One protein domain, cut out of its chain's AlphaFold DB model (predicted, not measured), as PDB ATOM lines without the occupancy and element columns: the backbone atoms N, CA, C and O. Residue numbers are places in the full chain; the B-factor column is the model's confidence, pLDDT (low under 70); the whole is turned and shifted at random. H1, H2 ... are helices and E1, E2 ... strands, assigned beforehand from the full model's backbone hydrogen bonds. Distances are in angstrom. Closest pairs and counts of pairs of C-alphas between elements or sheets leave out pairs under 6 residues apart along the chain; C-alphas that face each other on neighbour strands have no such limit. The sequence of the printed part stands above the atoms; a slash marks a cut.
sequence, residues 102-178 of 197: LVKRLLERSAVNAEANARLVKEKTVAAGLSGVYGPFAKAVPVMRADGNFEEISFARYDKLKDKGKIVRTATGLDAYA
ATOM      1  N   LEU A 102     -14.548  10.559   3.073       74.31
ATOM      2  CA  LEU A 102     -13.267  11.100   2.626       74.31
ATOM      3  C   LEU A 102     -13.452  12.354   1.765       74.31
ATOM      4  O   LEU A 102     -12.746  13.333   1.989       74.31
ATOM      5  N   VAL A 103     -14.420  12.367   0.842       76.38
ATOM      6  CA  VAL A 103     -14.755  13.554   0.035       76.38
ATOM      7  C   VAL A 103     -15.315  14.672   0.916       76.38
ATOM      8  O   VAL A 103     -14.883  15.812   0.768       76.38
ATOM      9  N   LYS A 104     -16.180  14.367   1.895       78.50
ATOM     10  CA  LYS A 104     -16.699  15.381   2.839       78.50
ATOM     11  C   LYS A 104     -15.579  16.025   3.658       78.50
ATOM     12  O   LYS A 104     -15.404  17.240   3.616       78.50
ATOM     13  N   ARG A 105     -14.731  15.204   4.286       79.12
ATOM     14  CA  ARG A 105     -13.565  15.668   5.060       79.12
ATOM     15  C   ARG A 105     -12.516  16.378   4.190       79.12
ATOM     16  O   ARG A 105     -11.791  17.234   4.695       79.12
ATOM     17  N   LEU A 106     -12.410  16.052   2.898       82.38
ATOM     18  CA  LEU A 106     -11.572  16.787   1.940       82.38
ATOM     19  C   LEU A 106     -12.173  18.150   1.583       82.38
ATOM     20  O   LEU A 106     -11.428  19.126   1.559       82.38
ATOM     21  N   LEU A 107     -13.488  18.243   1.366       79.06
ATOM     22  CA  LEU A 107     -14.182  19.507   1.101       79.06
ATOM     23  C   LEU A 107     -14.086  20.456   2.304       79.06
ATOM     24  O   LEU A 107     -13.659  21.597   2.133       79.06
ATOM     25  N   GLU A 108     -14.352  19.963   3.517       78.12
ATOM     26  CA  GLU A 108     -14.167  20.696   4.781       78.12
ATOM     27  C   GLU A 108     -12.737  21.254   4.908       78.12
ATOM     28  O   GLU A 108     -12.534  22.452   5.113       78.12
ATOM     29  N   ARG A 109     -11.720  20.401   4.706       77.75
ATOM     30  CA  ARG A 109     -10.306  20.816   4.720       77.75
ATOM     31  C   ARG A 109      -9.966  21.788   3.592       77.75
ATOM     32  O   ARG A 109      -9.137  22.670   3.797       77.75
ATOM     33  N   SER A 110     -10.587  21.653   2.420       80.06
ATOM     34  CA  SER A 110     -10.375  22.558   1.285       80.06
ATOM     35  C   SER A 110     -10.919  23.958   1.566       80.06
ATOM     36  O   SER A 110     -10.243  24.925   1.229       80.06
ATOM     37  N   ALA A 111     -12.057  24.079   2.260       71.38
ATOM     38  CA  ALA A 111     -12.625  25.362   2.665       71.38
ATOM     39  C   ALA A 111     -11.725  26.073   3.692       71.38
ATOM     40  O   ALA A 111     -11.324  27.216   3.475       71.38
ATOM     41  N   VAL A 112     -11.305  25.362   4.747       73.44
ATOM     42  CA  VAL A 112     -10.375  25.899   5.760       73.44
ATOM     43  C   VAL A 112      -9.039  26.314   5.126       73.44
ATOM     44  O   VAL A 112      -8.521  27.399   5.400       73.44
ATOM     45  N   ASN A 113      -8.496  25.493   4.220       74.94
ATOM     46  CA  ASN A 113      -7.275  25.828   3.487       74.94
ATOM     47  C   ASN A 113      -7.477  26.997   2.507       74.94
ATOM     48  O   ASN A 113      -6.543  27.770   2.305       74.94
ATOM     49  N   ALA A 114      -8.657  27.157   1.901       74.38
ATOM     50  CA  ALA A 114      -8.954  28.272   1.005       74.38
ATOM     51  C   ALA A 114      -8.967  29.609   1.759       74.38
ATOM     52  O   ALA A 114      -8.371  30.572   1.278       74.38
ATOM     53  N   GLU A 115      -9.551  29.665   2.959       73.69
ATOM     54  CA  GLU A 115      -9.505  30.866   3.805       73.69
ATOM     55  C   GLU A 115      -8.079  31.209   4.257       73.69
ATOM     56  O   GLU A 115      -7.656  32.364   4.150       73.69
ATOM     57  N   ALA A 116      -7.311  30.212   4.711       75.06
ATOM     58  CA  ALA A 116      -5.915  30.401   5.104       75.06
ATOM     59  C   ALA A 116      -5.056  30.891   3.922       75.06
ATOM     60  O   ALA A 116      -4.329  31.879   4.041       75.06
ATOM     61  N   ASN A 117      -5.196  30.262   2.751       71.25
ATOM     62  CA  ASN A 117      -4.503  30.676   1.534       71.25
ATOM     63  C   ASN A 117      -4.942  32.070   1.063       71.25
ATOM     64  O   ASN A 117      -4.097  32.844   0.622       71.25
ATOM     65  N   ALA A 118      -6.220  32.438   1.193       73.31
ATOM     66  CA  ALA A 118      -6.702  33.771   0.827       73.31
ATOM     67  C   ALA A 118      -6.095  34.880   1.706       73.31
ATOM     68  O   ALA A 118      -5.797  35.961   1.193       73.31
ATOM     69  N   ARG A 119      -5.862  34.619   3.003       73.81
ATOM     70  CA  ARG A 119      -5.115  35.534   3.890       73.81
ATOM     71  C   ARG A 119      -3.651  35.642   3.454       73.81
ATOM     72  O   ARG A 119      -3.206  36.732   3.105       73.81
ATOM     73  N   LEU A 120      -2.961  34.508   3.312       74.69
ATOM     74  CA  LEU A 120      -1.554  34.458   2.888       74.69
ATOM     75  C   LEU A 120      -1.307  35.087   1.505       74.69
ATOM     76  O   LEU A 120      -0.249  35.671   1.279       74.69
ATOM     77  N   VAL A 121      -2.258  34.983   0.571       72.56
ATOM     78  CA  VAL A 121      -2.180  35.648  -0.739       72.56
ATOM     79  C   VAL A 121      -2.351  37.160  -0.593       72.56
ATOM     80  O   VAL A 121      -1.544  37.885  -1.163       72.56
ATOM     81  N   LYS A 122      -3.323  37.647   0.195       71.00
ATOM     82  CA  LYS A 122      -3.487  39.090   0.472       71.00
ATOM     83  C   LYS A 122      -2.250  39.687   1.149       71.00
ATOM     84  O   LYS A 122      -1.749  40.715   0.710       71.00
ATOM     85  N   GLU A 123      -1.728  39.025   2.178       71.38
ATOM     86  CA  GLU A 123      -0.496  39.437   2.861       71.38
ATOM     87  C   GLU A 123       0.677  39.531   1.877       71.38
ATOM     88  O   GLU A 123       1.392  40.531   1.859       71.38
ATOM     89  N   LYS A 124       0.846  38.530   0.999       71.56
ATOM     90  CA  LYS A 124       1.929  38.509   0.005       71.56
ATOM     91  C   LYS A 124       1.748  39.514  -1.131       71.56
ATOM     92  O   LYS A 124       2.754  40.047  -1.588       71.56
ATOM     93  N   THR A 125       0.528  39.810  -1.587       66.94
ATOM     94  CA  THR A 125       0.311  40.838  -2.624       66.94
ATOM     95  C   THR A 125       0.496  42.256  -2.089       66.94
ATOM     96  O   THR A 125       0.937  43.121  -2.843       66.94
ATOM     97  N   VAL A 126       0.246  42.499  -0.797       63.78
ATOM     98  CA  VAL A 126       0.614  43.770  -0.149       63.78
ATOM     99  C   VAL A 126       2.123  43.820   0.144       63.78
ATOM    100  O   VAL A 126       2.744  44.839  -0.143       63.78
ATOM    101  N   ALA A 127       2.744  42.726   0.607       64.06
ATOM    102  CA  ALA A 127       4.193  42.653   0.864       64.06
ATOM    103  C   ALA A 127       5.053  42.820  -0.404       64.06
ATOM    104  O   ALA A 127       6.093  43.473  -0.366       64.06
ATOM    105  N   ALA A 128       4.616  42.255  -1.534       62.41
ATOM    106  CA  ALA A 128       5.237  42.469  -2.845       62.41
ATOM    107  C   ALA A 128       4.942  43.865  -3.433       62.41
ATOM    108  O   ALA A 128       5.544  44.250  -4.434       62.41
ATOM    109  N   GLY A 129       4.016  44.604  -2.815       56.84
ATOM    110  CA  GLY A 129       3.452  45.847  -3.312       56.84
ATOM    111  C   GLY A 129       2.456  45.624  -4.453       56.84
ATOM    112  O   GLY A 129       2.773  45.040  -5.488       56.84
ATOM    113  N   LEU A 130       1.265  46.220  -4.332       56.25
ATOM    114  CA  LEU A 130       0.498  46.605  -5.517       56.25
ATOM    115  C   LEU A 130       1.355  47.621  -6.283       56.25
ATOM    116  O   LEU A 130       1.503  48.763  -5.843       56.25
ATOM    117  N   SER A 131       1.946  47.184  -7.399       51.19
ATOM    118  CA  SER A 131       3.172  47.739  -8.003       51.19
ATOM    119  C   SER A 131       3.073  49.148  -8.614       51.19
ATOM    120  O   SER A 131       4.021  49.619  -9.239       51.19
ATOM    121  N   GLY A 132       1.958  49.848  -8.390       52.53
ATOM    122  CA  GLY A 132       1.788  51.279  -8.667       52.53
ATOM    123  C   GLY A 132       1.057  52.072  -7.572       52.53
ATOM    124  O   GLY A 132       0.861  53.269  -7.750       52.53
ATOM    125  N   VAL A 133       0.648  51.444  -6.461       59.25
ATOM    126  CA  VAL A 133      -0.142  52.090  -5.387       59.25
ATOM    127  C   VAL A 133       0.729  52.415  -4.172       59.25
ATOM    128  O   VAL A 133       0.726  53.548  -3.697       59.25
ATOM    129  N   TYR A 134       1.524  51.447  -3.703       62.91
ATOM    130  CA  TYR A 134       2.308  51.549  -2.465       62.91
ATOM    131  C   TYR A 134       3.818  51.561  -2.744       62.91
ATOM    132  O   TYR A 134       4.565  50.690  -2.308       62.91
ATOM    133  N   GLY A 135       4.258  52.545  -3.533       65.19
ATOM    134  CA  GLY A 135       5.673  52.825  -3.807       65.19
ATOM    135  C   GLY A 135       6.214  54.034  -3.022       65.19
ATOM    136  O   GLY A 135       5.481  54.638  -2.240       65.19
ATOM    137  N   PRO A 136       7.462  54.475  -3.277       65.62
ATOM    138  CA  PRO A 136       8.066  55.640  -2.610       65.62
ATOM    139  C   PRO A 136       7.380  56.985  -2.927       65.62
ATOM    140  O   PRO A 136       7.699  57.993  -2.306       65.62
ATOM    141  N   PHE A 137       6.439  57.006  -3.879       67.81
ATOM    142  CA  PHE A 137       5.605  58.162  -4.233       67.81
ATOM    143  C   PHE A 137       4.133  58.007  -3.799       67.81
ATOM    144  O   PHE A 137       3.275  58.780  -4.233       67.81
ATOM    145  N   ALA A 138       3.816  57.002  -2.975       70.75
ATOM    146  CA  ALA A 138       2.489  56.851  -2.383       70.75
ATOM    147  C   ALA A 138       2.142  58.050  -1.480       70.75
ATOM    148  O   ALA A 138       3.019  58.770  -1.004       70.75
ATOM    149  N   LYS A 139       0.847  58.257  -1.210       75.81
ATOM    150  CA  LYS A 139       0.363  59.294  -0.269       75.81
ATOM    151  C   LYS A 139       0.020  58.746   1.121       75.81
ATOM    152  O   LYS A 139      -0.079  59.519   2.074       75.81
ATOM    153  N   ALA A 140      -0.124  57.428   1.229       79.44
ATOM    154  CA  ALA A 140      -0.387  56.699   2.459       79.44
ATOM    155  C   ALA A 140       0.421  55.392   2.492       79.44
ATOM    156  O   ALA A 140       0.834  54.880   1.447       79.44
ATOM    157  N   VAL A 141       0.630  54.868   3.696       81.44
ATOM    158  CA  VAL A 141       1.246  53.568   3.976       81.44
ATOM    159  C   VAL A 141       0.146  52.614   4.456       81.44
ATOM    160  O   VAL A 141      -0.598  52.986   5.367       81.44
ATOM    161  N   PRO A 142       0.018  51.403   3.886       82.50
ATOM    162  CA  PRO A 142      -0.931  50.411   4.368       82.50
ATOM    163  C   PRO A 142      -0.389  49.758   5.646       82.50
ATOM    164  O   PRO A 142       0.728  49.239   5.658       82.50
ATOM    165  N   VAL A 143      -1.183  49.766   6.716       84.00
ATOM    166  CA  VAL A 143      -0.839  49.147   8.006       84.00
ATOM    167  C   VAL A 143      -1.913  48.137   8.395       84.00
ATOM    168  O   VAL A 143      -3.107  48.391   8.246       84.00
ATOM    169  N   MET A 144      -1.493  46.967   8.876       83.69
ATOM    170  CA  MET A 144      -2.413  45.885   9.239       83.69
ATOM    171  C   MET A 144      -3.024  46.085  10.638       83.69
ATOM    172  O   MET A 144      -2.293  46.186  11.629       83.69
ATOM    173  N   ARG A 145      -4.362  46.103  10.716       84.06
ATOM    174  CA  ARG A 145      -5.156  46.029  11.959       84.06
ATOM    175  C   ARG A 145      -5.170  44.614  12.533       84.06
ATOM    176  O   ARG A 145      -4.938  43.640  11.818       84.06
ATOM    177  N   ALA A 146      -5.496  44.504  13.823       77.25
ATOM    178  CA  ALA A 146      -5.630  43.224  14.524       77.25
ATOM    179  C   ALA A 146      -6.649  42.274  13.855       77.25
ATOM    180  O   ALA A 146      -6.476  41.059  13.897       77.25
ATOM    181  N   ASP A 147      -7.653  42.829  13.168       74.44
ATOM    182  CA  ASP A 147      -8.680  42.089  12.418       74.44
ATOM    183  C   ASP A 147      -8.164  41.446  11.112       74.44
ATOM    184  O   ASP A 147      -8.904  40.736  10.432       74.44
ATOM    185  N   GLY A 148      -6.917  41.729  10.710       69.81
ATOM    186  CA  GLY A 148      -6.353  41.329   9.415       69.81
ATOM    187  C   GLY A 148      -6.798  42.200   8.230       69.81
ATOM    188  O   GLY A 148      -6.494  41.877   7.082       69.81
ATOM    189  N   ASN A 149      -7.506  43.303   8.491       78.81
ATOM    190  CA  ASN A 149      -7.792  44.345   7.504       78.81
ATOM    191  C   ASN A 149      -6.641  45.363   7.430       78.81
ATOM    192  O   ASN A 149      -5.916  45.564   8.404       78.81
ATOM    193  N   PHE A 150      -6.497  46.035   6.286       76.88
ATOM    194  CA  PHE A 150      -5.492  47.081   6.079       76.88
ATOM    195  C   PHE A 150      -6.119  48.475   6.174       76.88
ATOM    196  O   PHE A 150      -7.193  48.710   5.622       76.88
ATOM    197  N   GLU A 151      -5.430  49.393   6.848       82.38
ATOM    198  CA  GLU A 151      -5.773  50.814   6.945       82.38
ATOM    199  C   GLU A 151      -4.709  51.649   6.219       82.38
ATOM    200  O   GLU A 151      -3.511  51.434   6.408       82.38
ATOM    201  N   GLU A 152      -5.131  52.610   5.397       83.38
ATOM    202  CA  GLU A 152      -4.228  53.565   4.744       83.38
ATOM    203  C   GLU A 152      -3.930  54.748   5.680       83.38
ATOM    204  O   GLU A 152      -4.766  55.629   5.887       83.38
ATOM    205  N   ILE A 153      -2.715  54.795   6.234       82.75
ATOM    206  CA  ILE A 153      -2.273  55.864   7.140       82.75
ATOM    207  C   ILE A 153      -1.409  56.874   6.378       82.75
ATOM    208  O   ILE A 153      -0.463  56.500   5.689       82.75
ATOM    209  N   SER A 154      -1.661  58.177   6.534       84.06
ATOM    210  CA  SER A 154      -0.754  59.205   6.003       84.06
ATOM    211  C   SER A 154       0.627  59.136   6.670       84.06
ATOM    212  O   SER A 154       0.731  58.899   7.874       84.06
ATOM    213  N   PHE A 155       1.700  59.392   5.912       82.81
ATOM    214  CA  PHE A 155       3.088  59.310   6.406       82.81
ATOM    215  C   PHE A 155       3.292  60.065   7.735       82.81
ATOM    216  O   PHE A 155       3.784  59.504   8.706       82.81
ATOM    217  N   ALA A 156       2.749  61.283   7.849       83.56
ATOM    218  CA  ALA A 156       2.836  62.105   9.060       83.56
ATOM    219  C   ALA A 156       2.086  61.561  10.305       83.56
ATOM    220  O   ALA A 156       2.279  62.104  11.399       83.56
ATOM    221  N   ARG A 157       1.225  60.535  10.175       83.50
ATOM    222  CA  ARG A 157       0.678  59.740  11.300       83.50
ATOM    223  C   ARG A 157       1.434  58.411  11.446       83.50
ATOM    224  O   ARG A 157       1.711  58.029  12.577       83.50
ATOM    225  N   TYR A 158       1.832  57.765  10.346       85.12
ATOM    226  CA  TYR A 158       2.666  56.553  10.353       85.12
ATOM    227  C   TYR A 158       3.986  56.764  11.117       85.12
ATOM    228  O   TYR A 158       4.248  56.027  12.065       85.12
ATOM    229  N   ASP A 159       4.763  57.803  10.789       84.75
ATOM    230  CA  ASP A 159       6.059  58.071  11.432       84.75
ATOM    231  C   ASP A 159       5.884  58.300  12.943       84.75
ATOM    232  O   ASP A 159       6.499  57.619  13.756       84.75
ATOM    233  N   LYS A 160       4.908  59.129  13.342       86.38
ATOM    234  CA  LYS A 160       4.577  59.374  14.759       86.38
ATOM    235  C   LYS A 160       4.138  58.125  15.524       86.38
ATOM    236  O   LYS A 160       4.282  58.088  16.743       86.38
ATOM    237  N   LEU A 161       3.523  57.144  14.863       86.44
ATOM    238  CA  LEU A 161       3.106  55.890  15.496       86.44
ATOM    239  C   LEU A 161       4.267  54.890  15.563       86.44
ATOM    240  O   LEU A 161       4.403  54.187  16.563       86.44
ATOM    241  N   LYS A 162       5.135  54.880  14.553       87.00
ATOM    242  CA  LYS A 162       6.379  54.108  14.501       87.00
ATOM    243  C   LYS A 162       7.394  54.576  15.550       87.00
ATOM    244  O   LYS A 162       7.893  53.745  16.301       87.00
ATOM    245  N   ASP A 163       7.597  55.886  15.693       85.88
ATOM    246  CA  ASP A 163       8.440  56.493  16.739       85.88
ATOM    247  C   ASP A 163       7.927  56.166  18.153       85.88
ATOM    248  O   ASP A 163       8.705  55.952  19.079       85.88
ATOM    249  N   LYS A 164       6.599  56.064  18.319       84.88
ATOM    250  CA  LYS A 164       5.937  55.623  19.561       84.88
ATOM    251  C   LYS A 164       5.946  54.093  19.757       84.88
ATOM    252  O   LYS A 164       5.306  53.614  20.691       84.88
ATOM    253  N   GLY A 165       6.587  53.317  18.877       83.88
ATOM    254  CA  GLY A 165       6.617  51.846  18.929       83.88
ATOM    255  C   GLY A 165       5.266  51.155  18.677       83.88
ATOM    256  O   GLY A 165       5.126  49.964  18.941       83.88
ATOM    257  N   LYS A 166       4.258  51.887  18.183       86.56
ATOM    258  CA  LYS A 166       2.884  51.397  17.959       86.56
ATOM    259  C   LYS A 166       2.683  50.708  16.610       86.56
ATOM    260  O   LYS A 166       1.663  50.050  16.425       86.56
ATOM    261  N   ILE A 167       3.631  50.862  15.687       86.00
ATOM    262  CA  ILE A 167       3.704  50.116  14.427       86.00
ATOM    263  C   ILE A 167       4.983  49.279  14.464       86.00
ATOM    264  O   ILE A 167       6.068  49.808  14.709       86.00
ATOM    265  N   VAL A 168       4.846  47.977  14.229       86.12
ATOM    266  CA  VAL A 168       5.918  46.980  14.309       86.12
ATOM    267  C   VAL A 168       5.963  46.192  13.001       86.12
ATOM    268  O   VAL A 168       4.926  45.869  12.421       86.12
ATOM    269  N   ARG A 169       7.172  45.856  12.538       83.69
ATOM    270  CA  ARG A 169       7.343  44.972  11.380       83.69
ATOM    271  C   ARG A 169       7.140  43.519  11.764       83.69
ATOM    272  O   ARG A 169       7.822  42.986  12.636       83.69
ATOM    273  N   THR A 170       6.205  42.887  11.077       80.75
ATOM    274  CA  THR A 170       5.951  41.446  11.144       80.75
ATOM    275  C   THR A 170       7.095  40.650  10.505       80.75
ATOM    276  O   THR A 170       7.884  41.177   9.718       80.75
ATOM    277  N   ALA A 171       7.156  39.345  10.781       75.56
ATOM    278  CA  ALA A 171       8.128  38.439  10.159       75.56
ATOM    279  C   ALA A 171       7.982  38.322   8.623       75.56
ATOM    280  O   ALA A 171       8.908  37.870   7.956       75.56
ATOM    281  N   THR A 172       6.849  38.747   8.050       72.25
ATOM    282  CA  THR A 172       6.619  38.842   6.596       72.25
ATOM    283  C   THR A 172       7.072  40.180   5.995       72.25
ATOM    284  O   THR A 172       6.900  40.395   4.798       72.25
ATOM    285  N   GLY A 173       7.665  41.077   6.794       72.19
ATOM    286  CA  GLY A 173       8.138  42.399   6.363       72.19
ATOM    287  C   GLY A 173       7.052  43.480   6.308       72.19
ATOM    288  O   GLY A 173       7.351  44.619   5.953       72.19
ATOM    289  N   LEU A 174       5.813  43.139   6.674       77.06
ATOM    290  CA  LEU A 174       4.657  44.032   6.656       77.06
ATOM    291  C   LEU A 174       4.602  44.900   7.920       77.06
ATOM    292  O   LEU A 174       4.843  44.394   9.020       77.06
ATOM    293  N   ASP A 175       4.236  46.172   7.771       85.12
ATOM    294  CA  ASP A 175       3.985  47.080   8.892       85.12
ATOM    295  C   ASP A 175       2.584  46.793   9.486       85.12
ATOM    296  O   ASP A 175       1.567  46.831   8.789       85.12
ATOM    297  N   ALA A 176       2.518  46.478  10.782       85.69
ATOM    298  CA  ALA A 176       1.283  46.158  11.503       85.69
ATOM    299  C   ALA A 176       1.203  46.928  12.826       85.69
ATOM    300  O   ALA A 176       2.231  47.308  13.390       85.69
ATOM    301  N   TYR A 177      -0.003  47.147  13.349       85.94
ATOM    302  CA  TYR A 177      -0.155  47.728  14.682       85.94
ATOM    303  C   TYR A 177       0.329  46.756  15.776       85.94
ATOM    304  O   TYR A 177       0.190  45.536  15.664       85.94
ATOM    305  N   ALA A 178       0.910  47.303  16.847       83.56
ATOM    306  CA  ALA A 178       1.360  46.531  18.001       83.56
ATOM    307  C   ALA A 178       0.183  45.829  18.711       83.56
ATOM    308  O   ALA A 178      -0.922  46.368  18.788       83.56
TER     309      ALA A 178
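Overview. This is residues 102 to 178 of the 197 residues of an uncharacterized protein of Chrysochromulina tobinii (UniProt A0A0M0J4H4). A long helix, H1, sticks out by its residues 102 to 118 as an arm from a small head, in which two strand hairpins, E1 with E2 and E3 with E4, pack together with the short helix H2. The arm makes the length of a loose whole, radius of gyration of the C-alphas 15.9 A, spanning 54 by 27 by 18 A and only just elongated. The printed part has 77 residues, with two named helices and four named strands in the order H1, E1, E2, H2, E3, E4; its class is mixed, and both two-stranded sheets are antiparallel.

Arrangement. H1, residues 102 to 127, is apart from E2, residues 150 to 154, and from H2, residues 155 to 163. E1, residues 140 to 144, and E2 form a hairpin at 145 degrees, with N 141 and O 153 2.8 A apart, within hydrogen-bond range. The closest C-alphas of E1 and H2 are those of Ala 140 and Phe 155, 5.9 A apart. E3, residues 167 to 169, and E4, residues 175 to 177, form a hairpin at 136 degrees, with N 168 and O 176 within hydrogen-bond range at 2.8 A. The closest C-alphas of H2 and E3 are those of Leu 161 and Ile 167, 5.9 A apart. Between the hairpins, E1 and E4 have 7 pairs of C-alphas within 8 A, the closest those of Met 144 and Ala 176, 4.3 A. Every O i to N i+4 pair is within hydrogen-bond range in H1, and 4 of 5 in H2.

Along the chain. H1 begins at C-alpha 102 (-13.267, 11.100, 2.626) and is 36.1 A long. E1 is 12.9 A, E2 13.0 A, H2 12.0 A and E3 7.0 A. E4, 7.1 A, ends at C-alpha 177 (-0.155, 47.728, 14.682).

Size, cuts and confidence. The C-alphas farthest apart are those of Leu 102 and Ala 156, 53.9 A. The printed part has no cut; the link from H1 to E1 is long, 12 residues. The pLDDT is under 70 at residues 125 to 137 and 148.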